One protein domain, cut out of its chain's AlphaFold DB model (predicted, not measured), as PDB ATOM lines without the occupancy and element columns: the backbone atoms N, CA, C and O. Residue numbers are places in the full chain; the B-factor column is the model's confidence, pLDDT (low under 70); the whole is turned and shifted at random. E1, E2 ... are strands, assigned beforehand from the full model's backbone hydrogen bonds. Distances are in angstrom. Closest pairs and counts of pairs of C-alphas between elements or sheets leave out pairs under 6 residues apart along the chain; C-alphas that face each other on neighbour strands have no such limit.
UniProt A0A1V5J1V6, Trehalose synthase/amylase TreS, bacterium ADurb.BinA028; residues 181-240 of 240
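AT A GLANCE: This is residues 181 to 240 of the 240 residues of the protein "Trehalose synthase/amylase TreS" of bacterium ADurb.BinA028 (UniProt A0A1V5J1V6). What shows first? Little regular structure: a twisted antiparallel sheet, E1 E2 E3 E5 E4 across, with residues 210 to 213 of a long loop over one face. What is its make-up? The printed part has 60 residues, 23 of them in five named strands, E1 to E5 along the chain, and no named helix; it is all strand and compact, radius of gyration of the C-alphas 10.5 A, spanning 28 by 22 by 18 A.

HOW THE PARTS SIT: Which strands come first? E1, residues 181 to 183, E2, residues 191 to 196, and E3, residues 199 to 204, form a meander of two antiparallel hairpins; N 182 and O 195 are 2.9 A apart, N 194 and O 201 3.2 A. What follows? E4, residues 218 to 221, and E5, residues 236 to 239, form an antiparallel hairpin, N 238 and O 220 2.8 A apart. E5 is also antiparallel to E3, N 202 and O 237 3.0 A apart.

IN THESE COORDINATES: Where does E1 begin? C-alpha 181 is at (151.565, 126.507, 144.570). How long are E2 and E3? They measure 16.1 A and 16.3 A.

THE WHOLE: How large is it? The farthest C-alphas, of Leu 181 and Ala 227, are 30.2 A apart. Are there gaps? The printed part has no cut, the links E3 to E4 and E4 to E5 are long, and no printed residue is under 70 in pLDDT.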
ATOM      1  N   LEU A 181     152.680 126.014 143.780       95.94
ATOM      2  CA  LEU A 181     151.565 126.507 144.570       95.94
ATOM      3  C   LEU A 181     152.036 127.623 145.510       95.94
ATOM      4  O   LEU A 181     153.043 127.474 146.204       95.94
ATOM      5  N   THR A 182     151.298 128.727 145.561       97.56
ATOM      6  CA  THR A 182     151.445 129.781 146.573       97.56
ATOM      7  C   THR A 182     150.077 130.149 147.114       97.56
ATOM      8  O   THR A 182     149.215 130.625 146.382       97.56
ATOM      9  N   TRP A 183     149.858 129.896 148.402       97.81
ATOM     10  CA  TRP A 183     148.592 130.219 149.047       97.81
ATOM     11  C   TRP A 183     148.353 131.726 149.105       97.81
ATOM     12  O   TRP A 183     149.257 132.494 149.431       97.81
ATOM     13  N   VAL A 184     147.103 132.123 148.889       96.94
ATOM     14  CA  VAL A 184     146.646 133.492 149.134       96.94
ATOM     15  C   VAL A 184     146.529 133.686 150.644       96.94
ATOM     16  O   VAL A 184     145.855 132.899 151.319       96.94
ATOM     17  N   ALA A 185     147.231 134.688 151.179       93.25
ATOM     18  CA  ALA A 185     147.311 134.936 152.620       93.25
ATOM     19  C   ALA A 185     145.949 135.331 153.209       93.25
ATOM     20  O   ALA A 185     145.526 134.757 154.211       93.25
ATOM     21  N   ASP A 186     145.236 136.222 152.520       91.31
ATOM     22  CA  ASP A 186     143.975 136.811 152.981       91.31
ATOM     23  C   ASP A 186     142.745 136.156 152.327       91.31
ATOM     24  O   ASP A 186     141.733 136.806 152.071       91.31
ATOM     25  N   ALA A 187     142.836 134.856 152.024       93.69
ATOM     26  CA  ALA A 187     141.722 134.099 151.460       93.69
ATOM     27  C   ALA A 187     140.506 134.129 152.417       93.69
ATOM     28  O   ALA A 187     140.674 133.835 153.609       93.69
ATOM     29  N   PRO A 188     139.280 134.423 151.936       92.62
ATOM     30  CA  PRO A 188     138.080 134.428 152.767       92.62
ATOM     31  C   PRO A 188     137.886 133.114 153.534       92.62
ATOM     32  O   PRO A 188     138.139 132.020 153.020       92.62
ATOM     33  N   ALA A 189     137.391 133.198 154.770       93.31
ATOM     34  CA  ALA A 189     137.162 132.017 155.597       93.31
ATOM     35  C   ALA A 189     136.230 131.008 154.899       93.31
ATOM     36  O   ALA A 189     135.180 131.361 154.365       93.31
ATOM     37  N   GLY A 190     136.617 129.731 154.910       94.50
ATOM     38  CA  GLY A 190     135.885 128.674 154.207       94.50
ATOM     39  C   GLY A 190     136.225 128.546 152.719       94.50
ATOM     40  O   GLY A 190     135.663 127.682 152.057       94.50
ATOM     41  N   THR A 191     137.164 129.329 152.184       97.19
ATOM     42  CA  THR A 191     137.697 129.133 150.827       97.19
ATOM     43  C   THR A 191     139.079 128.477 150.845       97.19
ATOM     44  O   THR A 191     139.821 128.528 151.833       97.19
ATOM     45  N   LEU A 192     139.434 127.821 149.742       97.56
ATOM     46  CA  LEU A 192     140.806 127.426 149.436       97.56
ATOM     47  C   LEU A 192     141.254 128.230 148.223       97.56
ATOM     48  O   LEU A 192     140.760 127.985 147.124       97.56
ATOM     49  N   GLU A 193     142.191 129.152 148.434       98.00
ATOM     50  CA  GLU A 193     142.712 130.003 147.368       98.00
ATOM     51  C   GLU A 193     144.230 129.949 147.269       98.00
ATOM     52  O   GLU A 193     144.938 130.152 148.260       98.00
ATOM     53  N   PHE A 194     144.730 129.703 146.063       98.50
ATOM     54  CA  PHE A 194     146.155 129.717 145.759       98.50
ATOM     55  C   PHE A 194     146.402 130.117 144.309       98.50
ATOM     56  O   PHE A 194     145.538 129.948 143.451       98.50
ATOM     57  N   ASP A 195     147.611 130.590 144.050       98.38
ATOM     58  CA  ASP A 195     148.144 130.783 142.710       98.38
ATOM     59  C   ASP A 195     149.037 129.591 142.332       98.38
ATOM     60  O   ASP A 195     149.780 129.059 143.167       98.38
ATOM     61  N   ASN A 196     148.973 129.166 141.071       98.12
ATOM     62  CA  ASN A 196     149.970 128.296 140.455       98.12
ATOM     63  C   ASN A 196     150.362 128.862 139.089       98.12
ATOM     64  O   ASN A 196     149.637 128.706 138.109       98.12
ATOM     65  N   GLY A 197     151.517 129.526 139.030       94.56
ATOM     66  CA  GLY A 197     151.872 130.335 137.866       94.56
ATOM     67  C   GLY A 197     150.985 131.577 137.785       94.56
ATOM     68  O   GLY A 197     150.877 132.319 138.756       94.56
ATOM     69  N   ASP A 198     150.376 131.800 136.628       95.12
ATOM     70  CA  ASP A 198     149.437 132.888 136.347       95.12
ATOM     71  C   ASP A 198     147.986 132.570 136.756       95.12
ATOM     72  O   ASP A 198     147.176 133.489 136.892       95.12
ATOM     73  N   VAL A 199     147.672 131.299 137.027       98.44
ATOM     74  CA  VAL A 199     146.320 130.846 137.374       98.44
ATOM     75  C   VAL A 199     146.042 130.986 138.873       98.44
ATOM     76  O   VAL A 199     146.686 130.326 139.695       98.44
ATOM     77  N   ARG A 200     145.012 131.766 139.219       98.44
ATOM     78  CA  ARG A 200     144.382 131.812 140.548       98.44
ATOM     79  C   ARG A 200     143.299 130.745 140.633       98.44
ATOM     80  O   ARG A 200     142.375 130.718 139.827       98.44
ATOM     81  N   VAL A 201     143.368 129.901 141.650       98.62
ATOM     82  CA  VAL A 201     142.367 128.871 141.941       98.62
ATOM     83  C   VAL A 201     141.584 129.285 143.170       98.62
ATOM     84  O   VAL A 201     142.188 129.634 144.180       98.62
ATOM     85  N   ILE A 202     140.258 129.193 143.102       98.62
ATOM     86  CA  ILE A 202     139.369 129.415 144.246       98.62
ATOM     87  C   ILE A 202     138.429 128.219 144.353       98.62
ATOM     88  O   ILE A 202     137.739 127.888 143.393       98.62
ATOM     89  N   VAL A 203     138.386 127.578 145.521       98.62
ATOM     90  CA  VAL A 203     137.400 126.540 145.859       98.62
ATOM     91  C   VAL A 203     136.553 127.037 147.019       98.62
ATOM     92  O   VAL A 203     137.076 127.315 148.101       98.62
ATOM     93  N   ASN A 204     135.240 127.126 146.818       98.25
ATOM     94  CA  ASN A 204     134.313 127.589 147.839       98.25
ATOM     95  C   ASN A 204     133.787 126.416 148.680       98.25
ATOM     96  O   ASN A 204     132.887 125.676 148.270       98.25
ATOM     97  N   CYS A 205     134.338 126.269 149.884       95.38
ATOM     98  CA  CYS A 205     133.885 125.327 150.908       95.38
ATOM     99  C   CYS A 205     133.135 126.031 152.058       95.38
ATOM    100  O   CYS A 205     132.959 125.438 153.123       95.38
ATOM    101  N   SER A 206     132.747 127.297 151.875       96.00
ATOM    102  CA  SER A 206     132.081 128.106 152.896       96.00
ATOM    103  C   SER A 206     130.571 127.826 152.932       96.00
ATOM    104  O   SER A 206     130.080 126.915 152.270       96.00
ATOM    105  N   ALA A 207     129.817 128.600 153.715       95.31
ATOM    106  CA  ALA A 207     128.359 128.488 153.789       95.31
ATOM    107  C   ALA A 207     127.609 129.420 152.813       95.31
ATOM    108  O   ALA A 207     126.383 129.361 152.751       95.31
ATOM    109  N   ALA A 208     128.313 130.276 152.061       96.88
ATOM    110  CA  ALA A 208     127.706 131.270 151.174       96.88
ATOM    111  C   ALA A 208     128.496 131.439 149.868       96.88
ATOM    112  O   ALA A 208     129.622 130.958 149.734       96.88
ATOM    113  N   ALA A 209     127.903 132.107 148.877       97.69
ATOM    114  CA  ALA A 209     128.626 132.476 147.665       97.69
ATOM    115  C   ALA A 209     129.752 133.475 147.992       97.69
ATOM    116  O   ALA A 209     129.606 134.298 148.897       97.69
ATOM    117  N   VAL A 210     130.866 133.402 147.261       97.31
ATOM    118  CA  VAL A 210     132.026 134.287 147.457       97.31
ATOM    119  C   VAL A 210     132.291 135.117 146.207       97.31
ATOM    120  O   VAL A 210     132.122 134.635 145.087       97.31
ATOM    121  N   ALA A 211     132.660 136.383 146.396       96.31
ATOM    122  CA  ALA A 211     132.965 137.280 145.289       96.31
ATOM    123  C   ALA A 211     134.258 136.849 144.584       96.31
ATOM    124  O   ALA A 211     135.201 136.390 145.232       96.31
ATOM    125  N   LEU A 212     134.296 137.017 143.265       96.50
ATOM    126  CA  LEU A 212     135.501 136.798 142.473       96.50
ATOM    127  C   LEU A 212     136.323 138.096 142.379       96.50
ATOM    128  O   LEU A 212     135.735 139.179 142.330       96.50
ATOM    129  N   PRO A 213     137.665 138.010 142.332       93.94
ATOM    130  CA  PRO A 213     138.517 139.147 141.997       93.94
ATOM    131  C   PRO A 213     138.104 139.776 140.656       93.94
ATOM    132  O   PRO A 213     137.962 139.075 139.658       93.94
ATOM    133  N   ALA A 214     137.905 141.095 140.638       91.31
ATOM    134  CA  ALA A 214     137.431 141.823 139.455       91.31
ATOM    135  C   ALA A 214     138.522 142.062 138.393       91.31
ATOM    136  O   ALA A 214     138.228 142.512 137.290       91.31
ATOM    137  N   ASP A 215     139.781 141.796 138.735       92.94
ATOM    138  CA  ASP A 215     140.968 142.010 137.907       92.94
ATOM    139  C   ASP A 215     141.351 140.788 137.057       92.94
ATOM    140  O   ASP A 215     142.381 140.816 136.386       92.94
ATOM    141  N   ARG A 216     140.542 139.721 137.079       94.12
ATOM    142  CA  ARG A 216     140.829 138.451 136.400       94.12
ATOM    143  C   ARG A 216     139.620 137.903 135.658       94.12
ATOM    144  O   ARG A 216     138.475 138.228 135.973       94.12
ATOM    145  N   VAL A 217     139.877 137.030 134.689       96.69
ATOM    146  CA  VAL A 217     138.841 136.420 133.847       96.69
ATOM    147  C   VAL A 217     138.690 134.939 134.180       96.69
ATOM    148  O   VAL A 217     139.668 134.253 134.462       96.69
ATOM    149  N   VAL A 218     137.457 134.426 134.139       97.94
ATOM    150  CA  VAL A 218     137.178 132.996 134.338       97.94
ATOM    151  C   VAL A 218     137.735 132.180 133.174       97.94
ATOM    152  O   VAL A 218     137.263 132.307 132.047       97.94
ATOM    153  N   ALA A 219     138.705 131.312 133.466       97.88
ATOM    154  CA  ALA A 219     139.266 130.348 132.520       97.88
ATOM    155  C   ALA A 219     138.545 128.991 132.585       97.88
ATOM    156  O   ALA A 219     138.289 128.374 131.558       97.88
ATOM    157  N   ALA A 220     138.196 128.527 133.790       98.19
ATOM    158  CA  ALA A 220     137.438 127.293 134.005       98.19
ATOM    159  C   ALA A 220     136.558 127.409 135.249       98.19
ATOM    160  O   ALA A 220     136.952 128.040 136.226       98.19
ATOM    161  N   GLN A 221     135.396 126.754 135.250       97.94
ATOM    162  CA  GLN A 221     134.490 126.727 136.399       97.94
ATOM    163  C   GLN A 221     133.844 125.352 136.565       97.94
ATOM    164  O   GLN A 221     133.370 124.745 135.607       97.94
ATOM    165  N   SER A 222     133.777 124.850 137.797       98.38
ATOM    166  CA  SER A 222     133.194 123.534 138.074       98.38
ATOM    167  C   SER A 222     131.664 123.536 138.011       98.38
ATOM    168  O   SER A 222     131.050 122.470 138.019       98.38
ATOM    169  N   GLY A 223     131.036 124.708 137.981       96.88
ATOM    170  CA  GLY A 223     129.593 124.920 137.903       96.88
ATOM    171  C   GLY A 223     129.289 126.377 137.540       96.88
ATOM    172  O   GLY A 223     130.216 127.185 137.501       96.88
ATOM    173  N   PRO A 224     128.022 126.716 137.252       96.56
ATOM    174  CA  PRO A 224     127.647 128.081 136.897       96.56
ATOM    175  C   PRO A 224     127.873 129.038 138.073       96.56
ATOM    176  O   PRO A 224     127.610 128.677 139.221       96.56
ATOM    177  N   LEU A 225     128.315 130.261 137.777       97.25
ATOM    178  CA  LEU A 225     128.292 131.363 138.740       97.25
ATOM    179  C   LEU A 225     126.849 131.776 139.055       97.25
ATOM    180  O   LEU A 225     125.912 131.461 138.314       97.25
ATOM    181  N   THR A 226     126.661 132.490 140.162       97.38
ATOM    182  CA  THR A 226     125.383 133.148 140.452       97.38
ATOM    183  C   THR A 226     125.092 134.250 139.424       97.38
ATOM    184  O   THR A 226     125.971 134.672 138.672       97.38
ATOM    185  N   ALA A 227     123.849 134.743 139.381       95.44
ATOM    186  CA  ALA A 227     123.441 135.785 138.432       95.44
ATOM    187  C   ALA A 227     124.233 137.100 138.583       95.44
ATOM    188  O   ALA A 227     124.396 137.839 137.619       95.44
ATOM    189  N   ASP A 228     124.738 137.372 139.785       94.25
ATOM    190  CA  ASP A 228     125.611 138.491 140.142       94.25
ATOM    191  C   ASP A 228     127.116 138.160 140.032       94.25
ATOM    192  O   ASP A 228     127.955 138.959 140.438       94.25
ATOM    193  N   GLY A 229     127.476 137.007 139.456       96.00
ATOM    194  CA  GLY A 229     128.863 136.640 139.150       96.00
ATOM    195  C   GLY A 229     129.675 136.120 140.340       96.00
ATOM    196  O   GLY A 229     130.902 136.069 140.269       96.00
ATOM    197  N   MET A 230     129.025 135.724 141.435       97.62
ATOM    198  CA  MET A 230     129.689 135.125 142.592       97.62
ATOM    199  C   MET A 230     129.888 133.616 142.408       97.62
ATOM    200  O   MET A 230     129.125 132.942 141.714       97.62
ATOM    201  N   LEU A 231     130.892 133.065 143.091       98.19
ATOM    202  CA  LEU A 231     131.191 131.636 143.116       98.19
ATOM    203  C   LEU A 231     130.305 130.910 144.142       98.19
ATOM    204  O   LEU A 231     130.481 131.129 145.348       98.19
ATOM    205  N   PRO A 232     129.380 130.021 143.730       98.31
ATOM    206  CA  PRO A 232     128.498 129.321 144.660       98.31
ATOM    207  C   PRO A 232     129.234 128.356 145.598       98.31
ATOM    208  O   PRO A 232     130.360 127.927 145.348       98.31
ATOM    209  N   VAL A 233     128.561 127.939 146.669       97.81
ATOM    210  CA  VAL A 233     129.078 126.910 147.584       97.81
ATOM    211  C   VAL A 233     129.284 125.577 146.852       97.81
ATOM    212  O   VAL A 233     128.467 125.186 146.020       97.81
ATOM    213  N   ASN A 234     130.335 124.833 147.217       97.50
ATOM    214  CA  ASN A 234     130.732 123.559 146.601       97.50
ATOM    215  C   ASN A 234     131.145 123.680 145.124       97.50
ATOM    216  O   ASN A 234     130.995 122.719 144.367       97.50
ATOM    217  N   THR A 235     131.651 124.841 144.710       98.44
ATOM    218  CA  THR A 235     132.182 125.055 143.359       98.44
ATOM    219  C   THR A 235     133.626 125.547 143.402       98.44
ATOM    220  O   THR A 235     134.119 125.980 144.447       98.44
ATOM    221  N   ALA A 236     134.319 125.426 142.275       98.75
ATOM    222  CA  ALA A 236     135.667 125.926 142.078       98.75
ATOM    223  C   ALA A 236     135.772 126.692 140.759       98.75
ATOM    224  O   ALA A 236     135.038 126.402 139.812       98.75
ATOM    225  N   VAL A 237     136.714 127.626 140.696       98.81
ATOM    226  CA  VAL A 237     137.022 128.408 139.498       98.81
ATOM    227  C   VAL A 237     138.530 128.574 139.341       98.81
ATOM    228  O   VAL A 237     139.267 128.615 140.332       98.81
ATOM    229  N   TRP A 238     138.980 128.652 138.092       98.75
ATOM    230  CA  TRP A 238     140.313 129.097 137.703       98.75
ATOM    231  C   TRP A 238     140.196 130.464 137.042       98.75
ATOM    232  O   TRP A 238     139.357 130.649 136.157       98.75
ATOM    233  N   LEU A 239     141.040 131.397 137.462       98.56
ATOM    234  CA  LEU A 239     141.084 132.761 136.959       98.56
ATOM    235  C   LEU A 239     142.478 133.061 136.403       98.56
ATOM    236  O   LEU A 239     143.471 132.688 137.032       98.56
ATOM    237  N   VAL A 240     142.543 133.754 135.267       96.56
ATOM    238  CA  VAL A 240     143.784 134.224 134.622       96.56
ATOM    239  C   VAL A 240     143.803 135.737 134.516       96.56
ATOM    240  O   VAL A 240     142.710 136.336 134.364       96.56
TER     241      VAL A 240